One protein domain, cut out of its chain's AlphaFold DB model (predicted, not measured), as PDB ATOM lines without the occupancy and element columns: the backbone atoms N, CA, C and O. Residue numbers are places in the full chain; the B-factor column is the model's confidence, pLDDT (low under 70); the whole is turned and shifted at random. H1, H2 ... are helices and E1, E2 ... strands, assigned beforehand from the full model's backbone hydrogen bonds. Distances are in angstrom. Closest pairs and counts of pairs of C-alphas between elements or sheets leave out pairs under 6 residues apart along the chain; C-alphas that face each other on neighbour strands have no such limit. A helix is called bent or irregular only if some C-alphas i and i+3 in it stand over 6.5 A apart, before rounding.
ATOM      1  N   TYR A 144     -31.767   6.061  -3.603       45.91
ATOM      2  CA  TYR A 144     -30.496   5.454  -3.224       45.91
ATOM      3  C   TYR A 144     -30.598   3.966  -3.520       45.91
ATOM      4  O   TYR A 144     -31.563   3.312  -3.121       45.91
ATOM      5  N   VAL A 145     -29.625   3.446  -4.259       48.34
ATOM      6  CA  VAL A 145     -29.505   2.008  -4.473       48.34
ATOM      7  C   VAL A 145     -28.790   1.441  -3.252       48.34
ATOM      8  O   VAL A 145     -27.628   1.763  -3.022       48.34
ATOM      9  N   ALA A 146     -29.502   0.672  -2.430       42.16
ATOM     10  CA  ALA A 146     -28.978   0.135  -1.182       42.16
ATOM     11  C   ALA A 146     -28.457  -1.300  -1.347       42.16
ATOM     12  O   ALA A 146     -29.128  -2.177  -1.898       42.16
ATOM     13  N   GLU A 147     -27.262  -1.541  -0.818       51.31
ATOM     14  CA  GLU A 147     -26.658  -2.866  -0.699       51.31
ATOM     15  C   GLU A 147     -27.497  -3.755   0.236       51.31
ATOM     16  O   GLU A 147     -28.010  -3.303   1.263       51.31
ATOM     17  N   HIS A 148     -27.626  -5.045  -0.086       42.69
ATOM     18  CA  HIS A 148     -27.692  -6.029   0.992       42.69
ATOM     19  C   HIS A 148     -26.285  -6.088   1.581       42.69
ATOM     20  O   HIS A 148     -25.346  -6.357   0.841       42.69
ATOM     21  N   ALA A 149     -26.175  -5.763   2.868       39.28
ATOM     22  CA  ALA A 149     -24.946  -5.664   3.651       39.28
ATOM     23  C   ALA A 149     -23.750  -6.459   3.078       39.28
ATOM     24  O   ALA A 149     -23.685  -7.677   3.245       39.28
ATOM     25  N   GLY A 150     -22.792  -5.756   2.459       41.50
ATOM     26  CA  GLY A 150     -21.392  -6.185   2.474       41.50
ATOM     27  C   GLY A 150     -20.626  -6.374   1.161       41.50
ATOM     28  O   GLY A 150     -19.411  -6.531   1.264       41.50
ATOM     29  N   GLU A 151     -21.218  -6.361  -0.039       40.69
ATOM     30  CA  GLU A 151     -20.461  -6.655  -1.278       40.69
ATOM     31  C   GLU A 151     -20.892  -5.792  -2.485       40.69
ATOM     32  O   GLU A 151     -22.034  -5.343  -2.572       40.69
ATOM     33  N   ASP A 152     -19.931  -5.525  -3.385       47.94
ATOM     34  CA  ASP A 152     -19.993  -4.561  -4.494       47.94
ATOM     35  C   ASP A 152     -21.311  -4.643  -5.317       47.94
ATOM     36  O   ASP A 152     -21.740  -5.722  -5.711       47.94
ATOM     37  N   TRP A 153     -21.886  -3.466  -5.620       53.75
ATOM     38  CA  TRP A 153     -23.033  -3.090  -6.481       53.75
ATOM     39  C   TRP A 153     -23.558  -4.062  -7.559       53.75
ATOM     40  O   TRP A 153     -24.747  -3.997  -7.863       53.75
ATOM     41  N   CYS A 154     -22.748  -4.969  -8.098       55.28
ATOM     42  CA  CYS A 154     -23.182  -6.108  -8.903       55.28
ATOM     43  C   CYS A 154     -22.098  -7.199  -8.823       55.28
ATOM     44  O   CYS A 154     -20.928  -6.911  -9.082       55.28
ATOM     45  N   PHE A 155     -22.446  -8.463  -8.564       51.38
ATOM     46  CA  PHE A 155     -21.493  -9.558  -8.772       51.38
ATOM     47  C   PHE A 155     -21.371  -9.846 -10.274       51.38
ATOM     48  O   PHE A 155     -22.346 -10.310 -10.862       51.38
ATOM     49  N   PRO A 156     -20.193  -9.697 -10.907       50.31
ATOM     50  CA  PRO A 156     -19.996 -10.119 -12.297       50.31
ATOM     51  C   PRO A 156     -20.088 -11.646 -12.494       50.31
ATOM     52  O   PRO A 156     -19.956 -12.125 -13.616       50.31
ATOM     53  N   GLN A 157     -20.267 -12.420 -11.417       50.22
ATOM     54  CA  GLN A 157     -20.292 -13.886 -11.439       50.22
ATOM     55  C   GLN A 157     -21.524 -14.515 -10.781       50.22
ATOM     56  O   GLN A 157     -21.616 -15.740 -10.752       50.22
ATOM     57  N   ALA A 158     -22.470 -13.724 -10.262       52.97
ATOM     58  CA  ALA A 158     -23.724 -14.302  -9.803       52.97
ATOM     59  C   ALA A 158     -24.635 -14.499 -11.016       52.97
ATOM     60  O   ALA A 158     -24.886 -13.579 -11.788       52.97
ATOM     61  N   ASP A 159     -25.176 -15.700 -11.159       57.81
ATOM     62  CA  ASP A 159     -26.251 -16.024 -12.094       57.81
ATOM     63  C   ASP A 159     -27.539 -15.219 -11.817       57.81
ATOM     64  O   ASP A 159     -28.482 -15.271 -12.611       57.81
ATOM     65  N   LYS A 160     -27.587 -14.477 -10.697       58.78
ATOM     66  CA  LYS A 160     -28.693 -13.621 -10.255       58.78
ATOM     67  C   LYS A 160     -28.174 -12.421  -9.457       58.78
ATOM     68  O   LYS A 160     -27.549 -12.600  -8.415       58.78
ATOM     69  N   ALA A 161     -28.496 -11.204  -9.891       63.81
ATOM     70  CA  ALA A 161     -28.316  -9.992  -9.093       63.81
ATOM     71  C   ALA A 161     -29.633  -9.535  -8.435       63.81
ATOM     72  O   ALA A 161     -30.699  -9.595  -9.057       63.81
ATOM     73  N   THR A 162     -29.529  -9.046  -7.194       62.78
ATOM     74  CA  THR A 162     -30.613  -8.412  -6.430       62.78
ATOM     75  C   THR A 162     -30.264  -6.948  -6.188       62.78
ATOM     76  O   THR A 162     -29.228  -6.660  -5.597       62.78
ATOM     77  N   VAL A 163     -31.135  -6.025  -6.597       67.62
ATOM     78  CA  VAL A 163     -30.917  -4.575  -6.432       67.62
ATOM     79  C   VAL A 163     -31.994  -3.994  -5.522       67.62
ATOM     80  O   VAL A 163     -33.171  -4.223  -5.790       67.62
ATOM     81  N   ASN A 164     -31.631  -3.237  -4.476       66.75
ATOM     82  CA  ASN A 164     -32.610  -2.484  -3.680       66.75
ATOM     83  C   ASN A 164     -32.637  -1.023  -4.129       66.75
ATOM     84  O   ASN A 164     -31.623  -0.342  -4.038       66.75
ATOM     85  N   VAL A 165     -33.787  -0.522  -4.563       73.12
ATOM     86  CA  VAL A 165     -34.002   0.885  -4.922       73.12
ATOM     87  C   VAL A 165     -34.868   1.536  -3.853       73.12
ATOM     88  O   VAL A 165     -35.937   1.030  -3.521       73.12
ATOM     89  N   ILE A 166     -34.417   2.655  -3.305       74.44
ATOM     90  CA  ILE A 166     -35.177   3.441  -2.332       74.44
ATOM     91  C   ILE A 166     -35.877   4.587  -3.058       74.44
ATOM     92  O   ILE A 166     -35.219   5.264  -3.835       74.44
ATOM     93  N   PHE A 167     -37.152   4.858  -2.779       76.38
ATOM     94  CA  PHE A 167     -37.801   6.119  -3.170       76.38
ATOM     95  C   PHE A 167     -38.352   6.835  -1.948       76.38
ATOM     96  O   PHE A 167     -38.926   6.198  -1.070       76.38
ATOM     97  N   ARG A 168     -38.245   8.165  -1.919       75.75
ATOM     98  CA  ARG A 168     -38.993   9.012  -0.984       75.75
ATOM     99  C   ARG A 168     -40.096   9.747  -1.735       75.75
ATOM    100  O   ARG A 168     -39.811  10.478  -2.680       75.75
ATOM    101  N   ALA A 169     -41.344   9.549  -1.324       70.56
ATOM    102  CA  ALA A 169     -42.504  10.200  -1.926       70.56
ATOM    103  C   ALA A 169     -43.344  10.947  -0.891       70.56
ATOM    104  O   ALA A 169     -43.287  10.680   0.313       70.56
ATOM    105  N   ALA A 170     -44.139  11.896  -1.382       71.81
ATOM    106  CA  ALA A 170     -45.177  12.532  -0.589       71.81
ATOM    107  C   ALA A 170     -46.216  11.493  -0.131       71.81
ATOM    108  O   ALA A 170     -46.478  10.505  -0.815       71.81
ATOM    109  N   ALA A 171     -46.797  11.720   1.049       63.25
ATOM    110  CA  ALA A 171     -47.675  10.765   1.729       63.25
ATOM    111  C   ALA A 171     -48.972  10.418   0.972       63.25
ATOM    112  O   ALA A 171     -49.634   9.442   1.315       63.25
ATOM    113  N   ASP A 172     -49.351  11.235  -0.006       64.19
ATOM    114  CA  ASP A 172     -50.546  11.112  -0.840       64.19
ATOM    115  C   ASP A 172     -50.298  10.364  -2.161       64.19
ATOM    116  O   ASP A 172     -51.254  10.052  -2.870       64.19
ATOM    117  N   LYS A 173     -49.041  10.046  -2.494       67.31
ATOM    118  CA  LYS A 173     -48.689   9.323  -3.721       67.31
ATOM    119  C   LYS A 173     -48.459   7.843  -3.440       67.31
ATOM    120  O   LYS A 173     -47.423   7.454  -2.903       67.31
ATOM    121  N   ASP A 174     -49.390   7.004  -3.883       68.19
ATOM    122  CA  ASP A 174     -49.133   5.571  -4.007       68.19
ATOM    123  C   ASP A 174     -48.278   5.301  -5.256       68.19
ATOM    124  O   ASP A 174     -48.750   5.334  -6.398       68.19
ATOM    125  N   LEU A 175     -46.983   5.072  -5.040       66.81
ATOM    126  CA  LEU A 175     -46.044   4.806  -6.125       66.81
ATOM    127  C   LEU A 175     -46.274   3.441  -6.782       66.81
ATOM    128  O   LEU A 175     -46.004   3.303  -7.969       66.81
ATOM    129  N   SER A 176     -46.776   2.427  -6.073       66.75
ATOM    130  CA  SER A 176     -46.844   1.076  -6.644       66.75
ATOM    131  C   SER A 176     -48.090   0.832  -7.497       66.75
ATOM    132  O   SER A 176     -48.055  -0.021  -8.384       66.75
ATOM    133  N   ALA A 177     -49.167   1.594  -7.281       67.50
ATOM    134  CA  ALA A 177     -50.424   1.450  -8.019       67.50
ATOM    135  C   ALA A 177     -50.538   2.337  -9.274       67.50
ATOM    136  O   ALA A 177     -51.493   2.193 -10.041       67.50
ATOM    137  N   THR A 178     -49.596   3.254  -9.521       76.06
ATOM    138  CA  THR A 178     -49.714   4.217 -10.627       76.06
ATOM    139  C   THR A 178     -49.063   3.697 -11.923       76.06
ATOM    140  O   THR A 178     -47.862   3.419 -11.955       76.06
ATOM    141  N   PRO A 179     -49.797   3.615 -13.056       84.06
ATOM    142  CA  PRO A 179     -49.220   3.249 -14.358       84.06
ATOM    143  C   PRO A 179     -48.083   4.174 -14.813       84.06
ATOM    144  O   PRO A 179     -47.258   3.808 -15.645       84.06
ATOM    145  N   GLU A 180     -48.046   5.400 -14.293       80.31
ATOM    146  CA  GLU A 180     -46.961   6.348 -14.516       80.31
ATOM    147  C   GLU A 180     -45.648   5.888 -13.882       80.31
ATOM    148  O   GLU A 180     -44.632   5.874 -14.573       80.31
ATOM    149  N   TYR A 181     -45.674   5.418 -12.631       81.38
ATOM    150  CA  TYR A 181     -44.488   4.881 -11.968       81.38
ATOM    151  C   TYR A 181     -43.905   3.694 -12.738       81.38
ATOM    152  O   TYR A 181     -42.711   3.682 -13.027       81.38
ATOM    153  N   ARG A 182     -44.749   2.732 -13.147       87.19
ATOM    154  CA  ARG A 182     -44.317   1.577 -13.955       87.19
ATOM    155  C   ARG A 182     -43.625   2.028 -15.244       87.19
ATOM    156  O   ARG A 182     -42.513   1.594 -15.523       87.19
ATOM    157  N   ARG A 183     -44.260   2.935 -15.998       86.19
ATOM    158  CA  ARG A 183     -43.701   3.466 -17.254       86.19
ATOM    159  C   ARG A 183     -42.352   4.144 -17.040       86.19
ATOM    160  O   ARG A 183     -41.435   3.915 -17.820       86.19
ATOM    161  N   ARG A 184     -42.221   4.953 -15.987       81.75
ATOM    162  CA  ARG A 184     -40.967   5.643 -15.665       81.75
ATOM    163  C   ARG A 184     -39.882   4.677 -15.215       81.75
ATOM    164  O   ARG A 184     -38.765   4.754 -15.709       81.75
ATOM    165  N   PHE A 185     -40.204   3.734 -14.332       86.44
ATOM    166  CA  PHE A 185     -39.254   2.722 -13.884       86.44
ATOM    167  C   PHE A 185     -38.701   1.918 -15.071       86.44
ATOM    168  O   PHE A 185     -37.487   1.771 -15.196       86.44
ATOM    169  N   GLU A 186     -39.573   1.474 -15.979       90.69
ATOM    170  CA  GLU A 186     -39.197   0.760 -17.208       90.69
ATOM    171  C   GLU A 186     -38.355   1.598 -18.173       90.69
ATOM    172  O   GLU A 186     -37.398   1.083 -18.749       90.69
ATOM    173  N   ALA A 187     -38.698   2.873 -18.359       86.50
ATOM    174  CA  ALA A 187     -38.027   3.736 -19.326       86.50
ATOM    175  C   ALA A 187     -36.693   4.306 -18.814       86.50
ATOM    176  O   ALA A 187     -35.754   4.470 -19.590       86.50
ATOM    177  N   GLU A 188     -36.609   4.625 -17.522       82.62
ATOM    178  CA  GLU A 188     -35.529   5.442 -16.956       82.62
ATOM    179  C   GLU A 188     -34.580   4.632 -16.065       82.62
ATOM    180  O   GLU A 188     -33.364   4.805 -16.137       82.62
ATOM    181  N   ILE A 189     -35.113   3.736 -15.230       83.19
ATOM    182  CA  ILE A 189     -34.351   3.090 -14.148       83.19
ATOM    183  C   ILE A 189     -33.866   1.709 -14.571       83.19
ATOM    184  O   ILE A 189     -32.685   1.383 -14.427       83.19
ATOM    185  N   TRP A 190     -34.767   0.906 -15.132       87.69
ATOM    186  CA  TRP A 190     -34.469  -0.460 -15.538       87.69
ATOM    187  C   TRP A 190     -33.273  -0.563 -16.503       87.69
ATOM    188  O   TRP A 190     -32.390  -1.379 -16.234       87.69
ATOM    189  N   PRO A 191     -33.134   0.280 -17.550       87.31
ATOM    190  CA  PRO A 191     -32.003   0.184 -18.477       87.31
ATOM    191  C   PRO A 191     -30.648   0.493 -17.826       87.31
ATOM    192  O   PRO A 191     -29.618  -0.015 -18.271       87.31
ATOM    193  N   VAL A 192     -30.631   1.338 -16.789       81.56
ATOM    194  CA  VAL A 192     -29.415   1.667 -16.029       81.56
ATOM    195  C   VAL A 192     -29.009   0.480 -15.168       81.56
ATOM    196  O   VAL A 192     -27.852   0.062 -15.212       81.56
ATOM    197  N   ILE A 193     -29.976  -0.085 -14.439       81.81
ATOM    198  CA  ILE A 193     -29.775  -1.263 -13.599       81.81
ATOM    199  C   ILE A 193     -29.288  -2.431 -14.471       81.81
ATOM    200  O   ILE A 193     -28.214  -2.965 -14.218       81.81
ATOM    201  N   GLU A 194     -29.992  -2.743 -15.563       84.06
ATOM    202  CA  GLU A 194     -29.662  -3.831 -16.497       84.06
ATOM    203  C   GLU A 194     -28.262  -3.713 -17.111       84.06
ATOM    204  O   GLU A 194     -27.554  -4.714 -17.227       84.06
ATOM    205  N   ARG A 195     -27.827  -2.498 -17.460       82.12
ATOM    206  CA  ARG A 195     -26.472  -2.265 -17.977       82.12
ATOM    207  C   ARG A 195     -25.397  -2.510 -16.918       82.12
ATOM    208  O   ARG A 195     -24.296  -2.919 -17.274       82.12
ATOM    209  N   ALA A 196     -25.703  -2.234 -15.652       73.88
ATOM    210  CA  ALA A 196     -24.760  -2.381 -14.554       73.88
ATOM    211  C   ALA A 196     -24.629  -3.840 -14.085       73.88
ATOM    212  O   ALA A 196     -23.505  -4.301 -13.898       73.88
ATOM    213  N   CYS A 197     -25.739  -4.576 -13.927       72.19
ATOM    214  CA  CYS A 197     -25.744  -5.862 -13.205       72.19
ATOM    215  C   CYS A 197     -26.159  -7.101 -14.025       72.19
ATOM    216  O   CYS A 197     -26.841  -7.979 -13.507       72.19
ATOM    217  N   ASN A 198     -25.783  -7.216 -15.298       73.81
ATOM    218  CA  ASN A 198     -26.194  -8.350 -16.140       73.81
ATOM    219  C   ASN A 198     -25.592  -9.711 -15.680       73.81
ATOM    220  O   ASN A 198     -24.363  -9.830 -15.721       73.81
ATOM    221  N   PRO A 199     -26.397 -10.749 -15.325       75.75
ATOM    222  CA  PRO A 199     -27.863 -10.841 -15.412       75.75
ATOM    223  C   PRO A 199     -28.634 -10.426 -14.141       75.75
ATOM    224  O   PRO A 199     -28.337 -10.839 -13.019       75.75
ATOM    225  N   ILE A 200     -29.730  -9.685 -14.343       77.62
ATOM    226  CA  ILE A 200     -30.653  -9.255 -13.277       77.62
ATOM    227  C   ILE A 200     -31.945 -10.026 -13.392       77.62
ATOM    228  O   ILE A 200     -32.659  -9.918 -14.391       77.62
ATOM    229  N   THR A 201     -32.273 -10.759 -12.338       78.50
ATOM    230  CA  THR A 201     -33.554 -11.457 -12.250       78.50
ATOM    231  C   THR A 201     -34.567 -10.669 -11.435       78.50
ATOM    232  O   THR A 201     -35.756 -10.751 -11.733       78.50
ATOM    233  N   THR A 202     -34.114  -9.887 -10.445       83.19
ATOM    234  CA  THR A 202     -34.989  -9.326  -9.411       83.19
ATOM    235  C   THR A 202     -34.500  -7.967  -8.894       83.19
ATOM    236  O   THR A 202     -33.330  -7.793  -8.564       83.19
ATOM    237  N   VAL A 203     -35.418  -7.013  -8.746       86.12
ATOM    238  CA  VAL A 203     -35.211  -5.694  -8.139       86.12
ATOM    239  C   VAL A 203     -36.249  -5.495  -7.035       86.12
ATOM    240  O   VAL A 203     -37.446  -5.659  -7.257       86.12
ATOM    241  N   PHE A 204     -35.797  -5.136  -5.839       85.31
ATOM    242  CA  PHE A 204     -36.649  -4.742  -4.724       85.31
ATOM    243  C   PHE A 204     -36.709  -3.226  -4.669       85.31
ATOM    244  O   PHE A 204     -35.688  -2.548  -4.673       85.31
ATOM    245  N   VAL A 205     -37.906  -2.676  -4.573       85.69
ATOM    246  CA  VAL A 205     -38.118  -1.247  -4.406       85.69
ATOM    247  C   VAL A 205     -38.731  -1.004  -3.036       85.69
ATOM    248  O   VAL A 205     -39.780  -1.561  -2.729       85.69
ATOM    249  N   SER A 206     -38.089  -0.177  -2.217       84.31
ATOM    250  CA  SER A 206     -38.562   0.221  -0.890       84.31
ATOM    251  C   SER A 206     -38.976   1.692  -0.908       84.31
ATOM    252  O   SER A 206     -38.143   2.570  -1.120       84.31
ATOM    253  N   ASN A 207     -40.259   1.971  -0.676       82.06
ATOM    254  CA  ASN A 207     -40.792   3.334  -0.697       82.06
ATOM    255  C   ASN A 207     -40.926   3.887   0.729       82.06
ATOM    256  O   ASN A 207     -41.499   3.244   1.608       82.06
ATOM    257  N   TYR A 208     -40.423   5.096   0.952       82.44
ATOM    258  CA  TYR A 208     -40.413   5.824   2.218       82.44
ATOM    259  C   TYR A 208     -41.147   7.157   2.069       82.44
ATOM    260  O   TYR A 208     -41.382   7.645   0.961       82.44
ATOM    261  N   LEU A 209     -41.488   7.771   3.201       77.81
ATOM    262  CA  LEU A 209     -42.063   9.110   3.211       77.81
ATOM    263  C   LEU A 209     -40.973  10.165   3.093       77.81
ATOM    264  O   LEU A 209     -39.937  10.092   3.755       77.81
ATOM    265  N   ALA A 210     -41.248  11.189   2.296       79.56
ATOM    266  CA  ALA A 210     -40.489  12.425   2.348       79.56
ATOM    267  C   ALA A 210     -40.744  13.146   3.686       79.56
ATOM    268  O   ALA A 210     -41.893  13.287   4.116       79.56
ATOM    269  N   GLY A 211     -39.679  13.601   4.353       78.50
ATOM    270  CA  GLY A 211     -39.745  14.400   5.580       78.50
ATOM    271  C   GLY A 211     -39.966  13.617   6.878       78.50
ATOM    272  O   GLY A 211     -39.807  14.185   7.962       78.50
ATOM    273  N   VAL A 212     -40.285  12.321   6.803       79.88
ATOM    274  CA  VAL A 212     -40.570  11.479   7.974       79.88
ATOM    275  C   VAL A 212     -39.883  10.124   7.846       79.88
ATOM    276  O   VAL A 212     -39.952   9.474   6.807       79.88
ATOM    277  N   ARG A 213     -39.273   9.660   8.937       82.75
ATOM    278  CA  ARG A 213     -38.811   8.277   9.089       82.75
ATOM    279  C   ARG A 213     -39.841   7.502   9.892       82.75
ATOM    280  O   ARG A 213     -40.261   7.954  10.956       82.75
ATOM    281  N   VAL A 214     -40.200   6.315   9.418       81.06
ATOM    282  CA  VAL A 214     -41.022   5.375  10.184       81.06
ATOM    283  C   VAL A 214     -40.086   4.381  10.862       81.06
ATOM    284  O   VAL A 214     -39.362   3.649  10.188       81.06
ATOM    285  N   LEU A 215     -40.070   4.358  12.193       81.56
ATOM    286  CA  LEU A 215     -39.255   3.410  12.954       81.56
ATOM    287  C   LEU A 215     -39.847   2.003  12.865       81.56
ATOM    288  O   LEU A 215     -41.025   1.795  13.168       81.56
ATOM    289  N   GLY A 216     -39.026   1.023  12.481       74.44
ATOM    290  CA  GLY A 216     -39.509  -0.296  12.072       74.44
ATOM    291  C   GLY A 216     -40.259  -1.105  13.126       74.44
ATOM    292  O   GLY A 216     -41.182  -1.838  12.768       74.44
ATOM    293  N   TYR A 217     -39.918  -0.930  14.405       67.56
ATOM    294  CA  TYR A 217     -40.505  -1.687  15.521       67.56
ATOM    295  C   TYR A 217     -41.628  -0.953  16.262       67.56
ATOM    296  O   TYR A 217     -42.467  -1.584  16.908       67.56
ATOM    297  N   GLU A 218     -41.641   0.377  16.185       68.94
ATOM    298  CA  GLU A 218     -42.530   1.235  16.978       68.94
ATOM    299  C   GLU A 218     -43.639   1.864  16.134       68.94
ATOM    300  O   GLU A 218     -44.629   2.337  16.686       68.94
ATOM    301  N   HIS A 219     -43.493   1.870  14.802       71.56
ATOM    302  CA  HIS A 219     -44.332   2.668  13.896       71.56
ATOM    303  C   HIS A 219     -44.400   4.142  14.340       71.56
ATOM    304  O   HIS A 219     -45.403   4.839  14.142       71.56
ATOM    305  N   ALA A 220     -43.332   4.593  15.005       78.31
ATOM    306  CA  ALA A 220     -43.150   5.963  15.426       78.31
ATOM    307  C   ALA A 220     -42.614   6.757  14.237       78.31
ATOM    308  O   ALA A 220     -41.684   6.324  13.553       78.31
ATOM    309  N   GLU A 221     -43.240   7.903  13.992       82.56
ATOM    310  CA  GLU A 221     -42.768   8.882  13.026       82.56
ATOM    311  C   GLU A 221     -41.761   9.778  13.743       82.56
ATOM    312  O   GLU A 221     -42.105  10.422  14.735       82.56
ATOM    313  N   ILE A 222     -40.525   9.807  13.256       80.38
ATOM    314  CA  ILE A 222     -39.540  10.808  13.670       80.38
ATOM    315  C   ILE A 222     -39.213  11.713  12.478       80.38
ATOM    316  O   ILE A 222     -39.282  11.255  11.329       80.38
ATOM    317  N   PRO A 223     -38.866  12.991  12.707       83.31
ATOM    318  CA  PRO A 223     -38.428  13.874  11.634       83.31
ATOM    319  C   PRO A 223     -37.253  13.262  10.867       83.31
ATOM    320  O   PRO A 223     -36.364  12.656  11.464       83.31
ATOM    321  N   GLU A 224     -37.196  13.457   9.551       78.94
ATOM    322  CA  GLU A 224     -36.084  12.948   8.734       78.94
ATOM    323  C   GLU A 224     -34.702  13.453   9.198       78.94
ATOM    324  O   GLU A 224     -33.694  12.749   9.063       78.94
ATOM    325  N   THR A 225     -34.675  14.635   9.819       78.31
ATOM    326  CA  THR A 225     -33.493  15.258  10.427       78.31
ATOM    327  C   THR A 225     -33.019  14.576  11.712       78.31
ATOM    328  O   THR A 225     -31.895  14.821  12.142       78.31
ATOM    329  N   GLU A 226     -33.852  13.755  12.356       81.06
ATOM    330  CA  GLU A 226     -33.475  13.022  13.564       81.06
ATOM    331  C   GLU A 226     -32.662  11.767  13.199       81.06
ATOM    332  O   GLU A 226     -33.032  10.984  12.320       81.06
ATOM    333  N   LEU A 227     -31.517  11.589  13.866       79.56
ATOM    334  CA  LEU A 227     -30.667  10.411  13.692       79.56
ATOM    335  C   LEU A 227     -31.309   9.194  14.371       79.56
ATOM    336  O   LEU A 227     -31.713   9.272  15.531       79.56
ATOM    337  N   LEU A 228     -31.330   8.058  13.668       80.06
ATOM    338  CA  LEU A 228     -31.712   6.765  14.243       80.06
ATOM    339  C   LEU A 228     -30.781   6.422  15.417       80.06
ATOM    340  O   LEU A 228     -29.561   6.562  15.301       80.06
ATOM    341  N   LYS A 229     -31.343   5.983  16.548       80.25
ATOM    342  CA  LYS A 229     -30.575   5.634  17.753       80.25
ATOM    343  C   LYS A 229     -30.397   4.122  17.869       80.25
ATOM    344  O   LYS A 229     -31.363   3.371  17.771       80.25
ATOM    345  N   GLY A 230     -29.173   3.682  18.164       82.38
ATOM    346  CA  GLY A 230     -28.873   2.278  18.457       82.38
ATOM    347  C   GLY A 230     -29.246   1.343  17.302       82.38
ATOM    348  O   GLY A 230     -28.783   1.530  16.184       82.38
ATOM    349  N   SER A 231     -30.093   0.353  17.589       73.75
ATOM    350  CA  SER A 231     -30.578  -0.660  16.640       73.75
ATOM    351  C   SER A 231     -31.848  -0.256  15.877       73.75
ATOM    352  O   SER A 231     -32.466  -1.095  15.219       73.75
ATOM    353  N   GLN A 232     -32.279   1.007  15.964       82.56
ATOM    354  CA  GLN A 232     -33.449   1.477  15.226       82.56
ATOM    355  C   GLN A 232     -33.205   1.412  13.716       82.56
ATOM    356  O   GLN A 232     -32.245   1.981  13.199       82.56
ATOM    357  N   THR A 233     -34.122   0.764  13.001       80.81
ATOM    358  CA  THR A 233     -34.127   0.698  11.540       80.81
ATOM    359  C   THR A 233     -35.267   1.537  10.978       80.81
ATOM    360  O   THR A 233     -36.371   1.584  11.531       80.81
ATOM    361  N   GLU A 234     -34.994   2.232   9.875       83.31
ATOM    362  CA  GLU A 234     -36.034   2.904   9.103       83.31
ATOM    363  C   GLU A 234     -36.797   1.860   8.290       83.31
ATOM    364  O   GLU A 234     -36.200   1.040   7.588       83.31
ATOM    365  N   ARG A 235     -38.122   1.901   8.365       82.75
ATOM    366  CA  ARG A 235     -38.999   0.954   7.695       82.75
ATOM    367  C   ARG A 235     -39.710   1.611   6.517       82.75
ATOM    368  O   ARG A 235     -40.286   2.686   6.692       82.75
ATOM    369  N   PRO A 236     -39.700   0.977   5.333       83.38
ATOM    370  CA  PRO A 236     -40.461   1.476   4.202       83.38
ATOM    371  C   PRO A 236     -41.965   1.343   4.463       83.38
ATOM    372  O   PRO A 236     -42.414   0.423   5.150       83.38
ATOM    373  N   ILE A 237     -42.745   2.253   3.886       78.19
ATOM    374  CA  ILE A 237     -44.214   2.219   3.918       78.19
ATOM    375  C   ILE A 237     -44.711   1.003   3.138       78.19
ATOM    376  O   ILE A 237     -45.644   0.333   3.565       78.19
ATOM    377  N   ASN A 238     -44.080   0.725   1.995       80.06
ATOM    378  CA  ASN A 238     -44.369  -0.439   1.176       80.06
ATOM    379  C   ASN A 238     -43.117  -0.911   0.416       80.06
ATOM    380  O   ASN A 238     -42.135  -0.175   0.260       80.06
ATOM    381  N   GLN A 239     -43.158  -2.166  -0.029       84.62
ATOM    382  CA  GLN A 239     -42.109  -2.776  -0.836       84.62
ATOM    383  C   GLN A 239     -42.693  -3.444  -2.077       84.62
ATOM    384  O   GLN A 239     -43.701  -4.154  -2.017       84.62
ATOM    385  N   LEU A 240     -42.024  -3.235  -3.202       86.62
ATOM    386  CA  LEU A 240     -42.420  -3.719  -4.511       86.62
ATOM    387  C   LEU A 240     -41.304  -4.589  -5.094       86.62
ATOM    388  O   LEU A 240     -40.158  -4.162  -5.201       86.62
ATOM    389  N   LEU A 241     -41.647  -5.815  -5.470       89.62
ATOM    390  CA  LEU A 241     -40.764  -6.747  -6.154       89.62
ATOM    391  C   LEU A 241     -40.969  -6.618  -7.662       89.62
ATOM    392  O   LEU A 241     -42.087  -6.803  -8.142       89.62
ATOM    393  N   ILE A 242     -39.902  -6.336  -8.401       91.31
ATOM    394  CA  ILE A 242     -39.908  -6.224  -9.860       91.31
ATOM    395  C   ILE A 242     -38.974  -7.292 -10.420       91.31
ATOM    396  O   ILE A 242     -37.803  -7.337 -10.053       91.31
ATOM    397  N   TYR A 243     -39.464  -8.174 -11.282       91.06
ATOM    398  CA  TYR A 243     -38.657  -9.265 -11.839       91.06
ATOM    399  C   TYR A 243     -38.975  -9.503 -13.311       91.06
ATOM    400  O   TYR A 243     -40.084  -9.232 -13.765       91.06
ATOM    401  N   LYS A 244     -38.001 -10.026 -14.063       91.56
ATOM    402  CA  LYS A 244     -38.233 -10.491 -15.437       91.56
ATOM    403  C   LYS A 244     -38.864 -11.879 -15.402       91.56
ATOM    404  O   LYS A 244     -38.300 -12.804 -14.819       91.56
ATOM    405  N   ASN A 245     -40.024 -12.033 -16.026       90.81
ATOM    406  CA  ASN A 245     -40.640 -13.341 -16.222       90.81
ATOM    407  C   ASN A 245     -39.949 -14.111 -17.377       90.81
ATOM    408  O   ASN A 245     -39.070 -13.560 -18.048       90.81
ATOM    409  N   PRO A 246     -40.328 -15.375 -17.661       91.12
ATOM    410  CA  PRO A 246     -39.708 -16.152 -18.739       91.12
ATOM    411  C   PRO A 246     -39.845 -15.553 -20.150       91.12
ATOM    412  O   PRO A 246     -39.070 -15.923 -21.027       91.12
ATOM    413  N   SER A 247     -40.798 -14.639 -20.393       93.12
ATOM    414  CA  SER A 247     -40.914 -13.922 -21.674       93.12
ATOM    415  C   SER A 247     -40.058 -12.652 -21.744       93.12
ATOM    416  O   SER A 247     -40.062 -11.968 -22.766       93.12
ATOM    417  N   GLY A 248     -39.319 -12.331 -20.678       89.19
ATOM    418  CA  GLY A 248     -38.499 -11.128 -20.563       89.19
ATOM    419  C   GLY A 248     -39.282  -9.868 -20.183       89.19
ATOM    420  O   GLY A 248     -38.676  -8.803 -20.065       89.19
ATOM    421  N   ALA A 249     -40.597  -9.970 -19.966       92.88
ATOM    422  CA  ALA A 249     -41.423  -8.861 -19.502       92.88
ATOM    423  C   ALA A 249     -41.234  -8.631 -17.995       92.88
ATOM    424  O   ALA A 249     -41.038  -9.580 -17.232       92.88
ATOM    425  N   LEU A 250     -41.311  -7.369 -17.560       92.94
ATOM    426  CA  LEU A 250     -41.265  -7.032 -16.139       92.94
ATOM    427  C   LEU A 250     -42.613  -7.307 -15.475       92.94
ATOM    428  O   LEU A 250     -43.650  -6.764 -15.856       92.94
ATOM    429  N   GLU A 251     -42.580  -8.124 -14.432       93.19
ATOM    430  CA  GLU A 251     -43.691  -8.355 -13.524       93.19
ATOM    431  C   GLU A 251     -43.453  -7.625 -12.208       93.19
ATOM    432  O   GLU A 251     -42.327  -7.472 -11.741       93.19
ATOM    433  N   TYR A 252     -44.549  -7.145 -11.630       92.00
ATOM    434  CA  TYR A 252     -44.555  -6.280 -10.463       92.00
ATOM    435  C   TYR A 252     -45.435  -6.941  -9.423       92.00
ATOM    436  O   TYR A 252     -46.620  -7.171  -9.662       92.00
ATOM    437  N   LYS A 253     -44.855  -7.254  -8.273       88.31
ATOM    438  CA  LYS A 253     -45.542  -7.927  -7.184       88.31
ATOM    439  C   LYS A 253     -45.354  -7.120  -5.916       88.31
ATOM    440  O   LYS A 253     -44.232  -6.931  -5.455       88.31
ATOM    441  N   MET A 254     -46.459  -6.673  -5.329       84.81
ATOM    442  CA  MET A 254     -46.425  -6.150  -3.969       84.81
ATOM    443  C   MET A 254     -45.955  -7.268  -3.044       84.81
ATOM    444  O   MET A 254     -46.534  -8.359  -3.027       84.81
ATOM    445  N   MET A 255     -44.862  -7.024  -2.327       82.12
ATOM    446  CA  MET A 255     -44.400  -7.950  -1.300       82.12
ATOM    447  C   MET A 255     -45.469  -7.973  -0.210       82.12
ATOM    448  O   MET A 255     -45.916  -6.910   0.216       82.12
ATOM    449  N   ALA A 256     -45.932  -9.170   0.168       55.41
ATOM    450  CA  ALA A 256     -47.042  -9.329   1.098       55.41
ATOM    451  C   ALA A 256     -46.754  -8.574   2.402       55.41
ATOM    452  O   ALA A 256     -45.849  -8.925   3.153       55.41
ATOM    453  N   ASP A 257     -47.526  -7.505   2.566       55.06
ATOM    454  CA  ASP A 257     -47.895  -6.775   3.764       55.06
ATOM    455  C   ASP A 257     -47.143  -7.193   5.046       55.06
ATOM    456  O   ASP A 257     -47.548  -8.095   5.780       55.06
ATOM    457  N   TYR A 258     -46.048  -6.497   5.366       54.06
ATOM    458  CA  TYR A 258     -45.372  -6.627   6.664       54.06
ATOM    459  C   TYR A 258     -46.230  -6.097   7.849       54.06
ATOM    460  O   TYR A 258     -45.701  -5.875   8.939       54.06
ATOM    461  N   GLY A 259     -47.527  -5.831   7.679       52.47
ATOM    462  CA  GLY A 259     -48.331  -4.935   8.520       52.47
ATOM    463  C   GLY A 259     -48.340  -3.497   7.983       52.47
ATOM    464  O   GLY A 259     -48.390  -2.539   8.751       52.47
ATOM    465  N   THR A 260     -48.180  -3.344   6.670       50.34
ATOM    466  CA  THR A 260     -48.404  -2.129   5.901       50.34
ATOM    467  C   THR A 260     -49.842  -1.664   6.066       50.34
ATOM    468  O   THR A 260     -50.794  -2.375   5.772       50.34
ATOM    469  N   TYR A 261     -49.999  -0.424   6.496       56.00
ATOM    470  CA  TYR A 261     -51.220   0.307   6.206       56.00
ATOM    471  C   TYR A 261     -51.309   0.411   4.679       56.00
ATOM    472  O   TYR A 261     -50.297   0.738   4.050       56.00
ATOM    473  N   ALA A 262     -52.466   0.126   4.074       55.41
ATOM    474  CA  ALA A 262     -52.609   0.195   2.619       55.41
ATOM    475  C   ALA A 262     -52.373   1.630   2.113       55.41
ATOM    476  O   ALA A 262     -51.995   1.838   0.963       55.41
ATOM    477  N   SER A 263     -52.479   2.624   3.003       58.56
ATOM    478  CA  SER A 263     -51.883   3.946   2.818       58.56
ATOM    479  C   SER A 263     -51.468   4.588   4.146       58.56
ATOM    480  O   SER A 263     -52.018   4.304   5.210       58.56
ATOM    481  N   LEU A 264     -50.543   5.551   4.111       55.88
ATOM    482  CA  LEU A 264     -50.271   6.388   5.283       55.88
ATOM    483  C   LEU A 264     -51.505   7.206   5.716       55.88
ATOM    484  O   LEU A 264     -51.634   7.583   6.881       55.88
ATOM    485  N   ALA A 265     -52.435   7.468   4.794       56.94
ATOM    486  CA  ALA A 265     -53.720   8.080   5.105       56.94
ATOM    487  C   ALA A 265     -54.559   7.187   6.032       56.94
ATOM    488  O   ALA A 265     -55.157   7.704   6.967       56.94
ATOM    489  N   GLU A 266     -54.527   5.863   5.866       64.81
ATOM    490  CA  GLU A 266     -55.124   4.923   6.824       64.81
ATOM    491  C   GLU A 266     -54.381   4.919   8.163       64.81
ATOM    492  O   GLU A 266     -55.016   4.902   9.214       64.81
ATOM    493  N   LEU A 267     -53.047   5.023   8.145       64.62
ATOM    494  CA  LEU A 267     -52.215   5.131   9.353       64.62
ATOM    495  C   LEU A 267     -52.571   6.377  10.178       64.62
ATOM    496  O   LEU A 267     -52.675   6.333  11.406       64.62
ATOM    497  N   ARG A 268     -52.830   7.492   9.490       66.25
ATOM    498  CA  ARG A 268     -53.256   8.761  10.092       66.25
ATOM    499  C   ARG A 268     -54.743   8.762  10.463       66.25
ATOM    500  O   ARG A 268     -55.084   9.264  11.531       66.25
TER     501      ARG A 268
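What this domain is: This is residues 144 to 268 of the 563 residues of the protein "TonB protein C-terminal" of Nitrosospira sp. Nsp1 (UniProt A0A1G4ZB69). A strongly twisted sheet of five strands has one long helix, H1, running slantwise over one face, while the opposite face bears no named helix. Beyond the end of the sheet where E3 finishes lie a small hairpin of E4 and E5 and the short helix H2, apart from each other. The printed part has 125 residues with two named helices and seven named strands, in the order E1 E2 H1 E3 E4 E5 E6 E7 H2; the large sheet runs E1, E2, E3, E6, E7 and is mixed, and the class is mixed, helices and strands. The whole is compact, with a radius of gyration of the C-alphas of 15.5 A and spans of 41 by 33 by 23 A.

How they stand to each other: Start at E3, residues 200 to 209, an inner strand. Beside it look for E2, residues 161 to 169, parallel at 21 degrees, with N 165 and O 204 2.8 A apart. E6, residues 238 to 244, is E3's antiparallel neighbour at 161 degrees; N 203 and O 242 are 2.7 A apart. E7, residues 250 to 254, is an edge strand and forms a hairpin with E6, with N 241 and O 253 2.8 A apart. The other edge strand is E1, residues 144 to 146, in a hairpin with E2; N 146 and O 164 are 2.8 A apart. H1, residues 179 to 196, is on the sheet at a height of 8.8 A, over E2 and, only just, E3, on which 3 of its C-alphas fall. On the local plane it stands at 39 degrees to E2, slantwise to the strands. The closest C-alphas of H1 and E3 are those of Glu 194 and Ile 200, 6.4 A apart. E2, H1 and E3 make a strand-helix-strand unit, two parallel neighbour strands with a helix between, with a right-handed crossover; helix and sheet make two layers. E4, residues 212 to 214, meets E3 only through their link and forms a hairpin with E5, residues 221 to 223, where N 213 and O 222 are 2.9 A apart. H2, residues 264 to 268, is not on the sheet. In H2 every O i to N i+4 pair is within hydrogen-bond range, in H1 11 of 14.

Where its parts are: Find C-alpha 144 at (-30.496, 5.454, -3.224), where E1 begins. E2 covers 25.7 A, E3 27.2 A and E6 20.4 A. H1 starts at C-alpha 179, (-49.220, 3.249, -14.358), and covers 25.1 A, with a kink of 36 degrees near residue 188; it is only just irregular, C-alphas 187 and 190 being 6.7 A apart. H2 ends at C-alpha 268, (-53.256, 8.761, 10.092).

The domain as a whole: The two C-alphas farthest apart are those of Gln 157 and Arg 268, 45.4 A. The printed part has no cut. The links E1 to E2 and E5 to E6 are long, 14 residues each. The mean pLDDT of the printed part is 73.6; look for values under 70 at residues 144 to 164, 171 to 177, 217 to 218 and 256 to 268.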